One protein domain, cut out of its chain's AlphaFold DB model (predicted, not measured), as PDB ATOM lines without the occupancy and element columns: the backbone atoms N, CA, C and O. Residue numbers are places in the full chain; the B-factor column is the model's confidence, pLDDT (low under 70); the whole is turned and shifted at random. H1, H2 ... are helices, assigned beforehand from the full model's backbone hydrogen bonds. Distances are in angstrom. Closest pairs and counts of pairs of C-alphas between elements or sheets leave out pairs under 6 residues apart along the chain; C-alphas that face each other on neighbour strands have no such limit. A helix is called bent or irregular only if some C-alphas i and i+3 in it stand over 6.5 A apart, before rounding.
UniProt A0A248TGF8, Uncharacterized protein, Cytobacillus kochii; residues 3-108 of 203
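This is residues 3 to 108 of the 203 residues of an uncharacterized protein of Cytobacillus kochii (UniProt A0A248TGF8). H3, H4 and H5 lie side by side in a small bundle with their centres in a triangle, and the long helix H2 runs into it with its last residues while its first residues reach away along the longest axis. H6 packs on H5, and H1 is set off from the bundle, in the half where H2 begins, and touches no other helix. The printed part has 106 residues with six named helices, H1 to H6 in chain order, and no named strand; the class is all helix. It is only just compact, close to loose, with a radius of gyration of the C-alphas of 15.2 A, and elongated, spanning 46 by 30 by 19 A.

H2, residues 27 to 45, is the longest helix and touches H3, residues 49 to 55, with residues 39 to 44 alone. The closest C-alphas are those of Cys 43 and Ala 52, 4.5 A apart, and the two form a helical hairpin at a shallow tilt of 9 degrees, opposite ways. H3 also forms a helical hairpin with H4, residues 58 to 71, at a shallow tilt of 6 degrees; the C-alphas of Leu 53 and Lys 61 are closest, at 5.9 A. H4 and H5, residues 74 to 87, form another, at a shallow tilt of 8 degrees, and come closest at the C-alphas of Lys 61 and Val 84, 5.8 A apart. H3 and H5 only just touch, with 3 pairs of C-alphas within 8 A, the closest being Leu 53 and Val 84 at 7.1 A; they run the same way, and H5 touches H3 with residues 80 to 84 alone. H6, residues 100 to 106, forms a helical hairpin with H5 at a steep tilt of 38 degrees, only just past shallow; the C-alphas of Glu 78 and Ile 106 are closest, 6.8 A apart. H2 and H4 are near each other, and H1, residues 3 to 16, is apart from H2, H3, H4, H5 and H6. In H1, H2, H3, H5 and H6 every O i to N i+4 pair is within hydrogen-bond range, against 6 of 10 in H4.

H2 measures 27.4 A from C-alpha 27 at (508.649, 480.243, 345.467) to C-alpha 45 at (533.621, 473.024, 336.813). H1 begins at C-alpha 3, (518.676, 461.136, 361.627), and is 20.3 A long. H3 measures 10.0 A and H4 21.3 A; H4 is irregular, its C-alphas 67 and 70 being 7.8 A apart. H5 measures 19.8 A and H6 10.3 A, ending at C-alpha 106, (548.892, 472.408, 359.223).

The two C-alphas farthest apart are those of Asp 22 and Asp 73, at 46.3 A. The printed part has no cut. The link from H5 to H6, residues 88 to 99, is long, the link from H1 to H2 is short, and the other three are tight. The mean pLDDT of the printed part is 90.5; residues 3 and 91 are under 70.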
ATOM      1  N   ASN A   3     519.808 460.350 362.166       54.09
ATOM      2  CA  ASN A   3     518.676 461.136 361.627       54.09
ATOM      3  C   ASN A   3     518.504 462.514 362.288       54.09
ATOM      4  O   ASN A   3     518.229 463.486 361.598       54.09
ATOM      5  N   ASN A   4     518.759 462.635 363.593       74.44
ATOM      6  CA  ASN A   4     518.459 463.869 364.325       74.44
ATOM      7  C   ASN A   4     519.431 465.026 363.992       74.44
ATOM      8  O   ASN A   4     519.038 466.183 363.954       74.44
ATOM      9  N   GLN A   5     520.713 464.751 363.713       72.25
ATOM     10  CA  GLN A   5     521.698 465.823 363.474       72.25
ATOM     11  C   GLN A   5     521.508 466.518 362.125       72.25
ATOM     12  O   GLN A   5     521.636 467.740 362.042       72.25
ATOM     13  N   LEU A   6     521.203 465.748 361.078       79.19
ATOM     14  CA  LEU A   6     520.961 466.291 359.744       79.19
ATOM     15  C   LEU A   6     519.636 467.062 359.697       79.19
ATOM     16  O   LEU A   6     519.572 468.127 359.087       79.19
ATOM     17  N   GLU A   7     518.605 466.559 360.381       80.75
ATOM     18  CA  GLU A   7     517.328 467.258 360.560       80.75
ATOM     19  C   GLU A   7     517.524 468.591 361.295       80.75
ATOM     20  O   GLU A   7     517.157 469.632 360.752       80.75
ATOM     21  N   ILE A   8     518.203 468.589 362.453       77.38
ATOM     22  CA  ILE A   8     518.540 469.815 363.202       77.38
ATOM     23  C   ILE A   8     519.346 470.786 362.332       77.38
ATOM     24  O   ILE A   8     519.089 471.989 362.341       77.38
ATOM     25  N   PHE A   9     520.326 470.286 361.575       83.56
ATOM     26  CA  PHE A   9     521.118 471.121 360.677       83.56
ATOM     27  C   PHE A   9     520.226 471.837 359.659       83.56
ATOM     28  O   PHE A   9     520.308 473.059 359.544       83.56
ATOM     29  N   TRP A  10     519.370 471.103 358.941       84.31
ATOM     30  CA  TRP A  10     518.501 471.696 357.926       84.31
ATOM     31  C   TRP A  10     517.435 472.604 358.528       84.31
ATOM     32  O   TRP A  10     517.109 473.621 357.920       84.31
ATOM     33  N   GLU A  11     516.934 472.297 359.722       82.25
ATOM     34  CA  GLU A  11     516.022 473.175 360.447       82.25
ATOM     35  C   GLU A  11     516.686 474.525 360.758       82.25
ATOM     36  O   GLU A  11     516.154 475.576 360.390       82.25
ATOM     37  N   ILE A  12     517.882 474.507 361.360       79.12
ATOM     38  CA  ILE A  12     518.654 475.725 361.652       79.12
ATOM     39  C   ILE A  12     518.985 476.464 360.351       79.12
ATOM     40  O   ILE A  12     518.836 477.682 360.272       79.12
ATOM     41  N   TYR A  13     519.396 475.737 359.310       85.12
ATOM     42  CA  TYR A  13     519.762 476.318 358.023       85.12
ATOM     43  C   TYR A  13     518.590 477.056 357.367       85.12
ATOM     44  O   TYR A  13     518.726 478.215 356.976       85.12
ATOM     45  N   ARG A  14     517.418 476.412 357.286       85.69
ATOM     46  CA  ARG A  14     516.205 477.003 356.699       85.69
ATOM     47  C   ARG A  14     515.721 478.199 357.519       85.69
ATOM     48  O   ARG A  14     515.382 479.224 356.931       85.69
ATOM     49  N   ARG A  15     515.775 478.109 358.853       82.06
ATOM     50  CA  ARG A  15     515.437 479.217 359.759       82.06
ATOM     51  C   ARG A  15     516.350 480.428 359.545       82.06
ATOM     52  O   ARG A  15     515.852 481.542 359.429       82.06
ATOM     53  N   ASN A  16     517.659 480.213 359.412       81.12
ATOM     54  CA  ASN A  16     518.632 481.284 359.164       81.12
ATOM     55  C   ASN A  16     518.435 481.972 357.804       81.12
ATOM     56  O   ASN A  16     518.784 483.139 357.652       81.12
ATOM     57  N   LEU A  17     517.865 481.268 356.823       84.94
ATOM     58  CA  LEU A  17     517.498 481.833 355.523       84.94
ATOM     59  C   LEU A  17     516.114 482.501 355.515       84.94
ATOM     60  O   LEU A  17     515.708 483.033 354.482       84.94
ATOM     61  N   GLY A  18     515.389 482.476 356.639       86.25
ATOM     62  CA  GLY A  18     514.039 483.026 356.749       86.25
ATOM     63  C   GLY A  18     512.987 482.226 355.977       86.25
ATOM     64  O   GLY A  18     511.963 482.785 355.588       86.25
ATOM     65  N   PHE A  19     513.229 480.939 355.706       87.50
ATOM     66  CA  PHE A  19     512.242 480.100 355.028       87.50
ATOM     67  C   PHE A  19     511.116 479.695 355.975       87.50
ATOM     68  O   PHE A  19     511.360 479.340 357.128       87.50
ATOM     69  N   ASN A  20     509.887 479.715 355.458       80.12
ATOM     70  CA  ASN A  20     508.711 479.276 356.194       80.12
ATOM     71  C   ASN A  20     508.747 477.739 356.368       80.12
ATOM     72  O   ASN A  20     508.733 477.020 355.361       80.12
ATOM     73  N   PRO A  21     508.805 477.213 357.605       73.38
ATOM     74  CA  PRO A  21     508.803 475.772 357.843       73.38
ATOM     75  C   PRO A  21     507.490 475.098 357.415       73.38
ATOM     76  O   PRO A  21     507.541 473.946 356.984       73.38
ATOM     77  N   ASP A  22     506.364 475.820 357.452       78.00
ATOM     78  CA  ASP A  22     505.026 475.307 357.122       78.00
ATOM     79  C   ASP A  22     504.750 475.280 355.608       78.00
ATOM     80  O   ASP A  22     503.834 474.603 355.144       78.00
ATOM     81  N   GLU A  23     505.577 475.969 354.816       79.44
ATOM     82  CA  GLU A  23     505.495 476.000 353.352       79.44
ATOM     83  C   GLU A  23     506.808 475.531 352.706       79.44
ATOM     84  O   GLU A  23     507.507 476.306 352.034       79.44
ATOM     85  N   PRO A  24     507.182 474.251 352.886       75.38
ATOM     86  CA  PRO A  24     508.380 473.726 352.266       75.38
ATOM     87  C   PRO A  24     508.309 473.860 350.750       75.38
ATOM     88  O   PRO A  24     507.296 473.562 350.117       75.38
ATOM     89  N   MET A  25     509.419 474.302 350.161       78.62
ATOM     90  CA  MET A  25     509.556 474.507 348.723       78.62
ATOM     91  C   MET A  25     508.656 475.613 348.161       78.62
ATOM     92  O   MET A  25     508.287 475.543 346.991       78.62
ATOM     93  N   GLY A  26     508.341 476.665 348.924       85.06
ATOM     94  CA  GLY A  26     507.725 477.890 348.396       85.06
ATOM     95  C   GLY A  26     508.538 478.551 347.262       85.06
ATOM     96  O   GLY A  26     509.670 478.167 346.957       85.06
ATOM     97  N   PHE A  27     507.980 479.573 346.600       87.69
ATOM     98  CA  PHE A  27     508.649 480.243 345.467       87.69
ATOM     99  C   PHE A  27     510.051 480.775 345.820       87.69
ATOM    100  O   PHE A  27     510.985 480.643 345.019       87.69
ATOM    101  N   GLN A  28     510.209 481.329 347.026       87.81
ATOM    102  CA  GLN A  28     511.486 481.839 347.531       87.81
ATOM    103  C   GLN A  28     512.520 480.718 347.703       87.81
ATOM    104  O   GLN A  28     513.622 480.818 347.160       87.81
ATOM    105  N   GLU A  29     512.145 479.620 348.366       91.50
ATOM    106  CA  GLU A  29     513.016 478.459 348.589       91.50
ATOM    107  C   GLU A  29     513.399 477.778 347.260       91.50
ATOM    108  O   GLU A  29     514.573 477.497 347.018       91.50
ATOM    109  N   ARG A  30     512.461 477.615 346.314       91.75
ATOM    110  CA  ARG A  30     512.770 477.087 344.965       91.75
ATOM    111  C   ARG A  30     513.753 477.969 344.202       91.75
ATOM    112  O   ARG A  30     514.682 477.462 343.567       91.75
ATOM    113  N   SER A  31     513.551 479.285 344.253       92.81
ATOM    114  CA  SER A  31     514.439 480.256 343.606       92.81
ATOM    115  C   SER A  31     515.836 480.221 344.221       92.81
ATOM    116  O   SER A  31     516.831 480.231 343.495       92.81
ATOM    117  N   TYR A  32     515.916 480.105 345.546       93.75
ATOM    118  CA  TYR A  32     517.163 479.901 346.269       93.75
ATOM    119  C   TYR A  32     517.882 478.620 345.816       93.75
ATOM    120  O   TYR A  32     519.021 478.696 345.353       93.75
ATOM    121  N   TRP A  33     517.208 477.465 345.813       93.94
ATOM    122  CA  TRP A  33     517.812 476.192 345.397       93.94
ATOM    123  C   TRP A  33     518.230 476.169 343.920       93.94
ATOM    124  O   TRP A  33     519.187 475.488 343.545       93.94
ATOM    125  N   LYS A  34     517.552 476.924 343.047       95.81
ATOM    126  CA  LYS A  34     517.996 477.125 341.657       95.81
ATOM    127  C   LYS A  34     519.330 477.881 341.595       95.81
ATOM    128  O   LYS A  34     520.218 477.469 340.844       95.81
ATOM    129  N   ARG A  35     519.491 478.949 342.387       95.81
ATOM    130  CA  ARG A  35     520.757 479.699 342.484       95.81
ATOM    131  C   ARG A  35     521.874 478.831 343.052       95.81
ATOM    132  O   ARG A  35     522.930 478.754 342.435       95.81
ATOM    133  N   VAL A  36     521.609 478.116 344.147       95.19
ATOM    134  CA  VAL A  36     522.554 477.172 344.766       95.19
ATOM    135  C   VAL A  36     523.059 476.152 343.753       95.19
ATOM    136  O   VAL A  36     524.264 476.045 343.556       95.19
ATOM    137  N   ARG A  37     522.163 475.453 343.042       96.44
ATOM    138  CA  ARG A  37     522.557 474.455 342.031       96.44
ATOM    139  C   ARG A  37     523.412 475.054 340.918       96.44
ATOM    140  O   ARG A  37     524.393 474.447 340.497       96.44
ATOM    141  N   THR A  38     523.057 476.255 340.466       97.31
ATOM    142  CA  THR A  38     523.826 476.973 339.442       97.31
ATOM    143  C   THR A  38     525.229 477.310 339.948       97.31
ATOM    144  O   THR A  38     526.205 477.087 339.238       97.31
ATOM    145  N   GLN A  39     525.342 477.805 341.183       97.50
ATOM    146  CA  GLN A  39     526.624 478.154 341.789       97.50
ATOM    147  C   GLN A  39     527.486 476.916 342.061       97.50
ATOM    148  O   GLN A  39     528.667 476.911 341.733       97.50
ATOM    149  N   MET A  40     526.892 475.835 342.573       96.69
ATOM    150  CA  MET A  40     527.580 474.557 342.761       96.69
ATOM    151  C   MET A  40     528.158 474.032 341.448       96.69
ATOM    152  O   MET A  40     529.316 473.631 341.430       96.69
ATOM    153  N   LYS A  41     527.392 474.077 340.349       97.75
ATOM    154  CA  LYS A  41     527.880 473.673 339.025       97.75
ATOM    155  C   LYS A  41     529.131 474.469 338.627       97.75
ATOM    156  O   LYS A  41     530.145 473.863 338.303       97.75
ATOM    157  N   LYS A  42     529.095 475.800 338.763       98.12
ATOM    158  CA  LYS A  42     530.255 476.666 338.485       98.12
ATOM    159  C   LYS A  42     531.471 476.303 339.343       98.12
ATOM    160  O   LYS A  42     532.573 476.193 338.823       98.12
ATOM    161  N   CYS A  43     531.288 476.088 340.647       97.75
ATOM    162  CA  CYS A  43     532.385 475.699 341.541       97.75
ATOM    163  C   CYS A  43     532.941 474.299 341.221       97.75
ATOM    164  O   CYS A  43     534.136 474.061 341.372       97.75
ATOM    165  N   MET A  44     532.093 473.367 340.774       96.88
ATOM    166  CA  MET A  44     532.510 472.022 340.365       96.88
ATOM    167  C   MET A  44     533.358 472.035 339.094       96.88
ATOM    168  O   MET A  44     534.350 471.307 339.042       96.88
ATOM    169  N   GLU A  45     532.967 472.858 338.119       97.31
ATOM    170  CA  GLU A  45     533.621 473.024 336.813       97.31
ATOM    171  C   GLU A  45     534.858 473.940 336.867       97.31
ATOM    172  O   GLU A  45     535.672 473.923 335.948       97.31
ATOM    173  N   SER A  46     535.019 474.725 337.937       96.62
ATOM    174  CA  SER A  46     536.186 475.588 338.137       96.62
ATOM    175  C   SER A  46     537.472 474.776 338.315       96.62
ATOM    176  O   SER A  46     537.521 473.849 339.127       96.62
ATOM    177  N   ASN A  47     538.533 475.196 337.618       96.44
ATOM    178  CA  ASN A  47     539.910 474.752 337.861       96.44
ATOM    179  C   ASN A  47     540.658 475.644 338.865       96.44
ATOM    180  O   ASN A  47     541.802 475.355 339.199       96.44
ATOM    181  N   ASP A  48     540.018 476.714 339.336       97.38
ATOM    182  CA  ASP A  48     540.546 477.617 340.351       97.38
ATOM    183  C   ASP A  48     540.002 477.224 341.744       97.38
ATOM    184  O   ASP A  48     538.773 477.289 341.952       97.38
ATOM    185  N   PRO A  49     540.870 476.796 342.690       97.00
ATOM    186  CA  PRO A  49     540.464 476.486 344.057       97.00
ATOM    187  C   PRO A  49     539.909 477.712 344.789       97.00
ATOM    188  O   PRO A  49     538.934 477.567 345.531       97.00
ATOM    189  N   GLU A  50     540.456 478.908 344.554       97.75
ATOM    190  CA  GLU A  50     540.012 480.140 345.206       97.75
ATOM    191  C   GLU A  50     538.550 480.414 344.863       97.75
ATOM    192  O   GLU A  50     537.698 480.506 345.753       97.75
ATOM    193  N   TYR A  51     538.216 480.415 343.570       97.94
ATOM    194  CA  TYR A  51     536.835 480.564 343.128       97.94
ATOM    195  C   TYR A  51     535.891 479.555 343.802       97.94
ATOM    196  O   TYR A  51     534.825 479.937 344.296       97.94
ATOM    197  N   ALA A  52     536.267 478.272 343.849       97.31
ATOM    198  CA  ALA A  52     535.426 477.221 344.417       97.31
ATOM    199  C   ALA A  52     535.203 477.390 345.935       97.31
ATOM    200  O   ALA A  52     534.087 477.196 346.423       97.31
ATOM    201  N   LEU A  53     536.232 477.782 346.685       96.69
ATOM    202  CA  LEU A  53     536.191 477.915 348.147       96.69
ATOM    203  C   LEU A  53     535.469 479.192 348.600       96.69
ATOM    204  O   LEU A  53     534.675 479.174 349.551       96.69
ATOM    205  N   TYR A  54     535.668 480.295 347.880       96.00
ATOM    206  CA  TYR A  54     534.999 481.559 348.183       96.00
ATOM    207  C   TYR A  54     533.524 481.547 347.779       96.00
ATOM    208  O   TYR A  54     532.681 481.964 348.572       96.00
ATOM    209  N   ASN A  55     533.192 480.989 346.612       96.06
ATOM    210  CA  ASN A  55     531.854 481.137 346.032       96.06
ATOM    211  C   ASN A  55     530.925 479.934 346.238       96.06
ATOM    212  O   ASN A  55     529.751 480.010 345.874       96.06
ATOM    213  N   SER A  56     531.406 478.815 346.785       95.94
ATOM    214  CA  SER A  56     530.520 477.690 347.097       95.94
ATOM    215  C   SER A  56     529.524 478.050 348.208       95.94
ATOM    216  O   SER A  56     529.887 478.806 349.117       95.94
ATOM    217  N   PRO A  57     528.289 477.504 348.160       93.31
ATOM    218  CA  PRO A  57     527.344 477.602 349.270       93.31
ATOM    219  C   PRO A  57     527.990 477.165 350.586       93.31
ATOM    220  O   PRO A  57     528.818 476.256 350.583       93.31
ATOM    221  N   ASP A  58     527.587 477.764 351.706       89.69
ATOM    222  CA  ASP A  58     528.238 477.555 353.010       89.69
ATOM    223  C   ASP A  58     528.371 476.074 353.388       89.69
ATOM    224  O   ASP A  58     529.443 475.630 353.790       89.69
ATOM    225  N   PHE A  59     527.322 475.281 353.147       89.75
ATOM    226  CA  PHE A  59     527.294 473.841 353.425       89.75
ATOM    227  C   PHE A  59     528.118 472.981 352.447       89.75
ATOM    228  O   PHE A  59     528.266 471.781 352.655       89.75
ATOM    229  N   ASN A  60     528.646 473.565 351.369       92.50
ATOM    230  CA  ASN A  60     529.545 472.906 350.420       92.50
ATOM    231  C   ASN A  60     531.018 473.262 350.639       92.50
ATOM    232  O   ASN A  60     531.878 472.641 350.010       92.50
ATOM    233  N   LYS A  61     531.334 474.240 351.493       93.25
ATOM    234  CA  LYS A  61     532.714 474.711 351.664       93.25
ATOM    235  C   LYS A  61     533.646 473.596 352.138       93.25
ATOM    236  O   LYS A  61     534.749 473.475 351.616       93.25
ATOM    237  N   GLN A  62     533.174 472.721 353.031       93.62
ATOM    238  CA  GLN A  62     533.906 471.525 353.466       93.62
ATOM    239  C   GLN A  62     534.265 470.609 352.291       93.62
ATOM    240  O   GLN A  62     535.420 470.218 352.128       93.62
ATOM    241  N   TYR A  63     533.290 470.301 351.432       94.19
ATOM    242  CA  TYR A  63     533.516 469.463 350.256       94.19
ATOM    243  C   TYR A  63     534.598 470.051 349.342       94.19
ATOM    244  O   TYR A  63     535.516 469.338 348.935       94.19
ATOM    245  N   PHE A  64     534.524 471.351 349.040       96.56
ATOM    246  CA  PHE A  64     535.518 471.987 348.176       96.56
ATOM    247  C   PHE A  64     536.894 472.082 348.835       96.56
ATOM    248  O   PHE A  64     537.888 471.906 348.136       96.56
ATOM    249  N   LEU A  65     536.972 472.269 350.156       97.06
ATOM    250  CA  LEU A  65     538.244 472.202 350.876       97.06
ATOM    251  C   LEU A  65     538.888 470.826 350.709       97.06
ATOM    252  O   LEU A  65     540.036 470.743 350.287       97.06
ATOM    253  N   SER A  66     538.123 469.753 350.930       96.75
ATOM    254  CA  SER A  66     538.599 468.379 350.740       96.75
ATOM    255  C   SER A  66     539.048 468.100 349.306       96.75
ATOM    256  O   SER A  66     540.115 467.534 349.100       96.75
ATOM    257  N   LYS A  67     538.269 468.542 348.305       97.00
ATOM    258  CA  LYS A  67     538.574 468.345 346.875       97.00
ATOM    259  C   LYS A  67     539.947 468.902 346.486       97.00
ATOM    260  O   LYS A  67     540.608 468.340 345.609       97.00
ATOM    261  N   TRP A  68     540.325 470.038 347.063       97.94
ATOM    262  CA  TRP A  68     541.539 470.755 346.690       97.94
ATOM    263  C   TRP A  68     542.710 470.498 347.636       97.94
ATOM    264  O   TRP A  68     543.835 470.713 347.209       97.94
ATOM    265  N   TRP A  69     542.474 469.997 348.853       98.19
ATOM    266  CA  TRP A  69     543.462 469.939 349.936       98.19
ATOM    267  C   TRP A  69     544.845 469.433 349.521       98.19
ATOM    268  O   TRP A  69     545.835 470.130 349.722       98.19
ATOM    269  N   ASP A  70     544.918 468.269 348.878       97.94
ATOM    270  CA  ASP A  70     546.195 467.638 348.508       97.94
ATOM    271  C   ASP A  70     546.936 468.358 347.366       97.94
ATOM    272  O   ASP A  70     548.078 468.028 347.056       97.94
ATOM    273  N   LYS A  71     546.291 469.340 346.729       97.69
ATOM    274  CA  LYS A  71     546.852 470.169 345.651       97.69
ATOM    275  C   LYS A  71     547.298 471.546 346.135       97.69
ATOM    276  O   LYS A  71     547.900 472.281 345.359       97.69
ATOM    277  N   LEU A  72     546.952 471.911 347.365       97.94
ATOM    278  CA  LEU A  72     547.288 473.195 347.960       97.94
ATOM    279  C   LEU A  72     548.644 473.097 348.658       97.94
ATOM    280  O   LEU A  72     548.945 472.099 349.322       97.94
ATOM    281  N   ASP A  73     549.443 474.153 348.550       97.81
ATOM    282  CA  ASP A  73     550.622 474.293 349.395       97.81
ATOM    283  C   ASP A  73     550.225 474.648 350.839       97.81
ATOM    284  O   ASP A  73     549.054 474.858 351.164       97.81
ATOM    285  N   ARG A  74     551.204 474.696 351.747       96.94
ATOM    286  CA  ARG A  74     550.930 474.985 353.161       96.94
ATOM    287  C   ARG A  74     550.269 476.354 353.368       96.94
ATOM    288  O   ARG A  74     549.396 476.463 354.227       96.94
ATOM    289  N   PHE A  75     550.694 477.373 352.622       97.38
ATOM    290  CA  PHE A  75     550.182 478.735 352.761       97.38
ATOM    291  C   PHE A  75     548.713 478.806 352.332       97.38
ATOM    292  O   PHE A  75     547.867 479.319 353.064       97.38
ATOM    293  N   ASP A  76     548.393 478.205 351.190       98.12
ATOM    294  CA  ASP A  76     547.032 478.112 350.685       98.12
ATOM    295  C   ASP A  76     546.142 477.261 351.593       98.12
ATOM    296  O   ASP A  76     545.010 477.647 351.888       98.12
ATOM    297  N   LYS A  77     546.640 476.124 352.094       98.50
ATOM    298  CA  LYS A  77     545.902 475.298 353.059       98.50
ATOM    299  C   LYS A  77     545.513 476.098 354.302       98.50
ATOM    300  O   LYS A  77     544.364 476.014 354.724       98.50
ATOM    301  N   GLU A  78     546.429 476.889 354.862       97.88
ATOM    302  CA  GLU A  78     546.137 477.778 355.989       97.88
ATOM    303  C   GLU A  78     545.082 478.827 355.611       97.88
ATOM    304  O   GLU A  78     544.017 478.870 356.232       97.88
ATOM    305  N   LYS A  79     545.322 479.607 354.546       97.56
ATOM    306  CA  LYS A  79     544.391 480.631 354.038       97.56
ATOM    307  C   LYS A  79     542.973 480.071 353.882       97.56
ATOM    308  O   LYS A  79     542.002 480.649 354.379       97.56
ATOM    309  N   TYR A  80     542.846 478.941 353.194       98.00
ATOM    310  CA  TYR A  80     541.553 478.360 352.867       98.00
ATOM    311  C   TYR A  80     540.908 477.621 354.038       98.00
ATOM    312  O   TYR A  80     539.686 477.681 354.159       98.00
ATOM    313  N   LEU A  81     541.675 476.978 354.924       97.31
ATOM    314  CA  LEU A  81     541.127 476.388 356.147       97.31
ATOM    315  C   LEU A  81     540.527 477.473 357.046       97.31
ATOM    316  O   LEU A  81     539.411 477.293 357.524       97.31
ATOM    317  N   ILE A  82     541.205 478.615 357.212       95.62
ATOM    318  CA  ILE A  82     540.684 479.770 357.960       95.62
ATOM    319  C   ILE A  82     539.382 480.268 357.333       95.62
ATOM    320  O   ILE A  82     538.361 480.387 358.015       95.62
ATOM    321  N   HIS A  83     539.399 480.527 356.023       95.25
ATOM    322  CA  HIS A  83     538.225 481.013 355.299       95.25
ATOM    323  C   HIS A  83     537.039 480.054 355.427       95.25
ATOM    324  O   HIS A  83     535.937 480.458 355.799       95.25
ATOM    325  N   VAL A  84     537.256 478.768 355.157       94.69
ATOM    326  CA  VAL A  84     536.205 477.753 355.219       94.69
ATOM    327  C   VAL A  84     535.726 477.562 356.656       94.69
ATOM    328  O   VAL A  84     534.518 477.500 356.873       94.69
ATOM    329  N   TRP A  85     536.615 477.561 357.652       92.94
ATOM    330  CA  TRP A  85     536.234 477.485 359.062       92.94
ATOM    331  C   TRP A  85     535.298 478.629 359.464       92.94
ATOM    332  O   TRP A  85     534.276 478.382 360.101       92.94
ATOM    333  N   LEU A  86     535.588 479.862 359.059       90.69
ATOM    334  CA  LEU A  86     534.775 481.022 359.429       90.69
ATOM    335  C   LEU A  86     533.468 481.144 358.629       90.69
ATOM    336  O   LEU A  86     532.547 481.812 359.086       90.69
ATOM    337  N   ASN A  87     533.356 480.477 357.473       88.69
ATOM    338  CA  ASN A  87     532.215 480.631 356.558       88.69
ATOM    339  C   ASN A  87     531.420 479.333 356.290       88.69
ATOM    340  O   ASN A  87     530.518 479.325 355.459       88.69
ATOM    341  N   LYS A  88     531.720 478.221 356.974       83.75
ATOM    342  CA  LYS A  88     531.072 476.895 356.805       83.75
ATOM    343  C   LYS A  88     529.592 476.811 357.215       83.75
ATOM    344  O   LYS A  88     528.989 475.740 357.131       83.75
ATOM    345  N   GLY A  89     529.019 477.886 357.753       79.31
ATOM    346  CA  GLY A  89     527.726 477.841 358.431       79.31
ATOM    347  C   GLY A  89     527.760 476.948 359.680       79.31
ATOM    348  O   GLY A  89     528.701 476.981 360.474       79.31
ATOM    349  N   VAL A  90     526.718 476.140 359.882       74.19
ATOM    350  CA  VAL A  90     526.588 475.285 361.071       74.19
ATOM    351  C   VAL A  90     527.547 474.090 360.981       74.19
ATOM    352  O   VAL A  90     527.401 473.221 360.126       74.19
ATOM    353  N   SER A  91     528.490 473.990 361.925       69.88
ATOM    354  CA  SER A  91     529.535 472.942 361.972       69.88
ATOM    355  C   SER A  91     529.029 471.489 362.051       69.88
ATOM    356  O   SER A  91     529.840 470.567 362.011       69.88
ATOM    357  N   LEU A  92     527.723 471.269 362.218       72.44
ATOM    358  CA  LEU A  92     527.127 469.957 362.486       72.44
ATOM    359  C   LEU A  92     527.107 469.026 361.269       72.44
ATOM    360  O   LEU A  92     527.102 467.816 361.457       72.44
ATOM    361  N   LEU A  93     527.132 469.562 360.044       75.88
ATOM    362  CA  LEU A  93     526.885 468.780 358.826       75.88
ATOM    363  C   LEU A  93     527.849 467.599 358.626       75.88
ATOM    364  O   LEU A  93     527.424 466.518 358.233       75.88
ATOM    365  N   HIS A  94     529.138 467.804 358.901       75.31
ATOM    366  CA  HIS A  94     530.180 466.782 358.729       75.31
ATOM    367  C   HIS A  94     530.739 466.259 360.060       75.31
ATOM    368  O   HIS A  94     531.633 465.416 360.070       75.31
ATOM    369  N   GLY A  95     530.221 466.753 361.188       83.75
ATOM    370  CA  GLY A  95     530.760 466.458 362.511       83.75
ATOM    371  C   GLY A  95     532.148 467.059 362.762       83.75
ATOM    372  O   GLY A  95     532.770 467.691 361.905       83.75
ATOM    373  N   TYR A  96     532.632 466.880 363.988       87.38
ATOM    374  CA  TYR A  96     533.905 467.442 364.444       87.38
ATOM    375  C   TYR A  96     535.123 466.649 363.964       87.38
ATOM    376  O   TYR A  96     536.153 467.247 363.662       87.38
ATOM    377  N   ASP A  97     534.989 465.333 363.796       91.06
ATOM    378  CA  ASP A  97     536.065 464.477 363.279       91.06
ATOM    379  C   ASP A  97     536.530 464.862 361.885       91.06
ATOM    380  O   ASP A  97     537.711 464.729 361.575       91.06
ATOM    381  N   TRP A  98     535.626 465.391 361.062       93.00
ATOM    382  CA  TRP A  98     535.969 465.814 359.715       93.00
ATOM    383  C   TRP A  98     537.011 466.941 359.709       93.00
ATOM    384  O   TRP A  98     537.871 466.960 358.840       93.00
ATOM    385  N   TRP A  99     536.988 467.851 360.689       93.94
ATOM    386  CA  TRP A  99     537.897 469.006 360.744       93.94
ATOM    387  C   TRP A  99     539.297 468.667 361.238       93.94
ATOM    388  O   TRP A  99     540.269 469.309 360.839       93.94
ATOM    389  N   LEU A 100     539.407 467.684 362.130       95.00
ATOM    390  CA  LEU A 100     540.646 467.417 362.851       95.00
ATOM    391  C   LEU A 100     541.841 467.094 361.941       95.00
ATOM    392  O   LEU A 100     542.909 467.635 362.221       95.00
ATOM    393  N   PRO A 101     541.721 466.284 360.868       96.75
ATOM    394  CA  PRO A 101     542.839 466.032 359.961       96.75
ATOM    395  C   PRO A 101     543.415 467.310 359.340       96.75
ATOM    396  O   PRO A 101     544.630 467.458 359.306       96.75
ATOM    397  N   TYR A 102     542.566 468.260 358.934       97.44
ATOM    398  CA  TYR A 102     542.992 469.514 358.301       97.44
ATOM    399  C   TYR A 102     543.783 470.404 359.262       97.44
ATOM    400  O   TYR A 102     544.852 470.908 358.922       97.44
ATOM    401  N   PHE A 103     543.294 470.547 360.496       97.12
ATOM    402  CA  PHE A 103     544.013 471.273 361.542       97.12
ATOM    403  C   PHE A 103     545.313 470.571 361.954       97.12
ATOM    404  O   PHE A 103     546.317 471.229 362.206       97.12
ATOM    405  N   LYS A 104     545.321 469.235 362.019       96.75
ATOM    406  CA  LYS A 104     546.524 468.472 362.378       96.75
ATOM    407  C   LYS A 104     547.607 468.517 361.307       96.75
ATOM    408  O   LYS A 104     548.776 468.544 361.669       96.75
ATOM    409  N   ASP A 105     547.226 468.539 360.032       97.81
ATOM    410  CA  ASP A 105     548.155 468.628 358.900       97.81
ATOM    411  C   ASP A 105     548.925 469.962 358.895       97.81
ATOM    412  O   ASP A 105     550.134 469.985 358.684       97.81
ATOM    413  N   ILE A 106     548.254 471.078 359.200       97.12
ATOM    414  CA  ILE A 106     548.892 472.408 359.223       97.12
ATOM    415  C   ILE A 106     549.577 472.722 360.553       97.12
ATOM    416  O   ILE A 106     550.568 473.463 360.593       97.12
ATOM    417  N   GLY A 107     549.067 472.148 361.641       96.81
ATOM    418  CA  GLY A 107     549.428 472.533 362.994       96.81
ATOM    419  C   GLY A 107     548.661 473.778 363.443       96.81
ATOM    420  O   GLY A 107     547.554 474.052 362.988       96.81
ATOM    421  N   PHE A 108     549.244 474.520 364.383       97.81
ATOM    422  CA  PHE A 108     548.605 475.714 364.930       97.81
ATOM    423  C   PHE A 108     548.508 476.836 363.890       97.81
ATOM    424  O   PHE A 108     549.524 477.199 363.297       97.81
TER     425      PHE A 108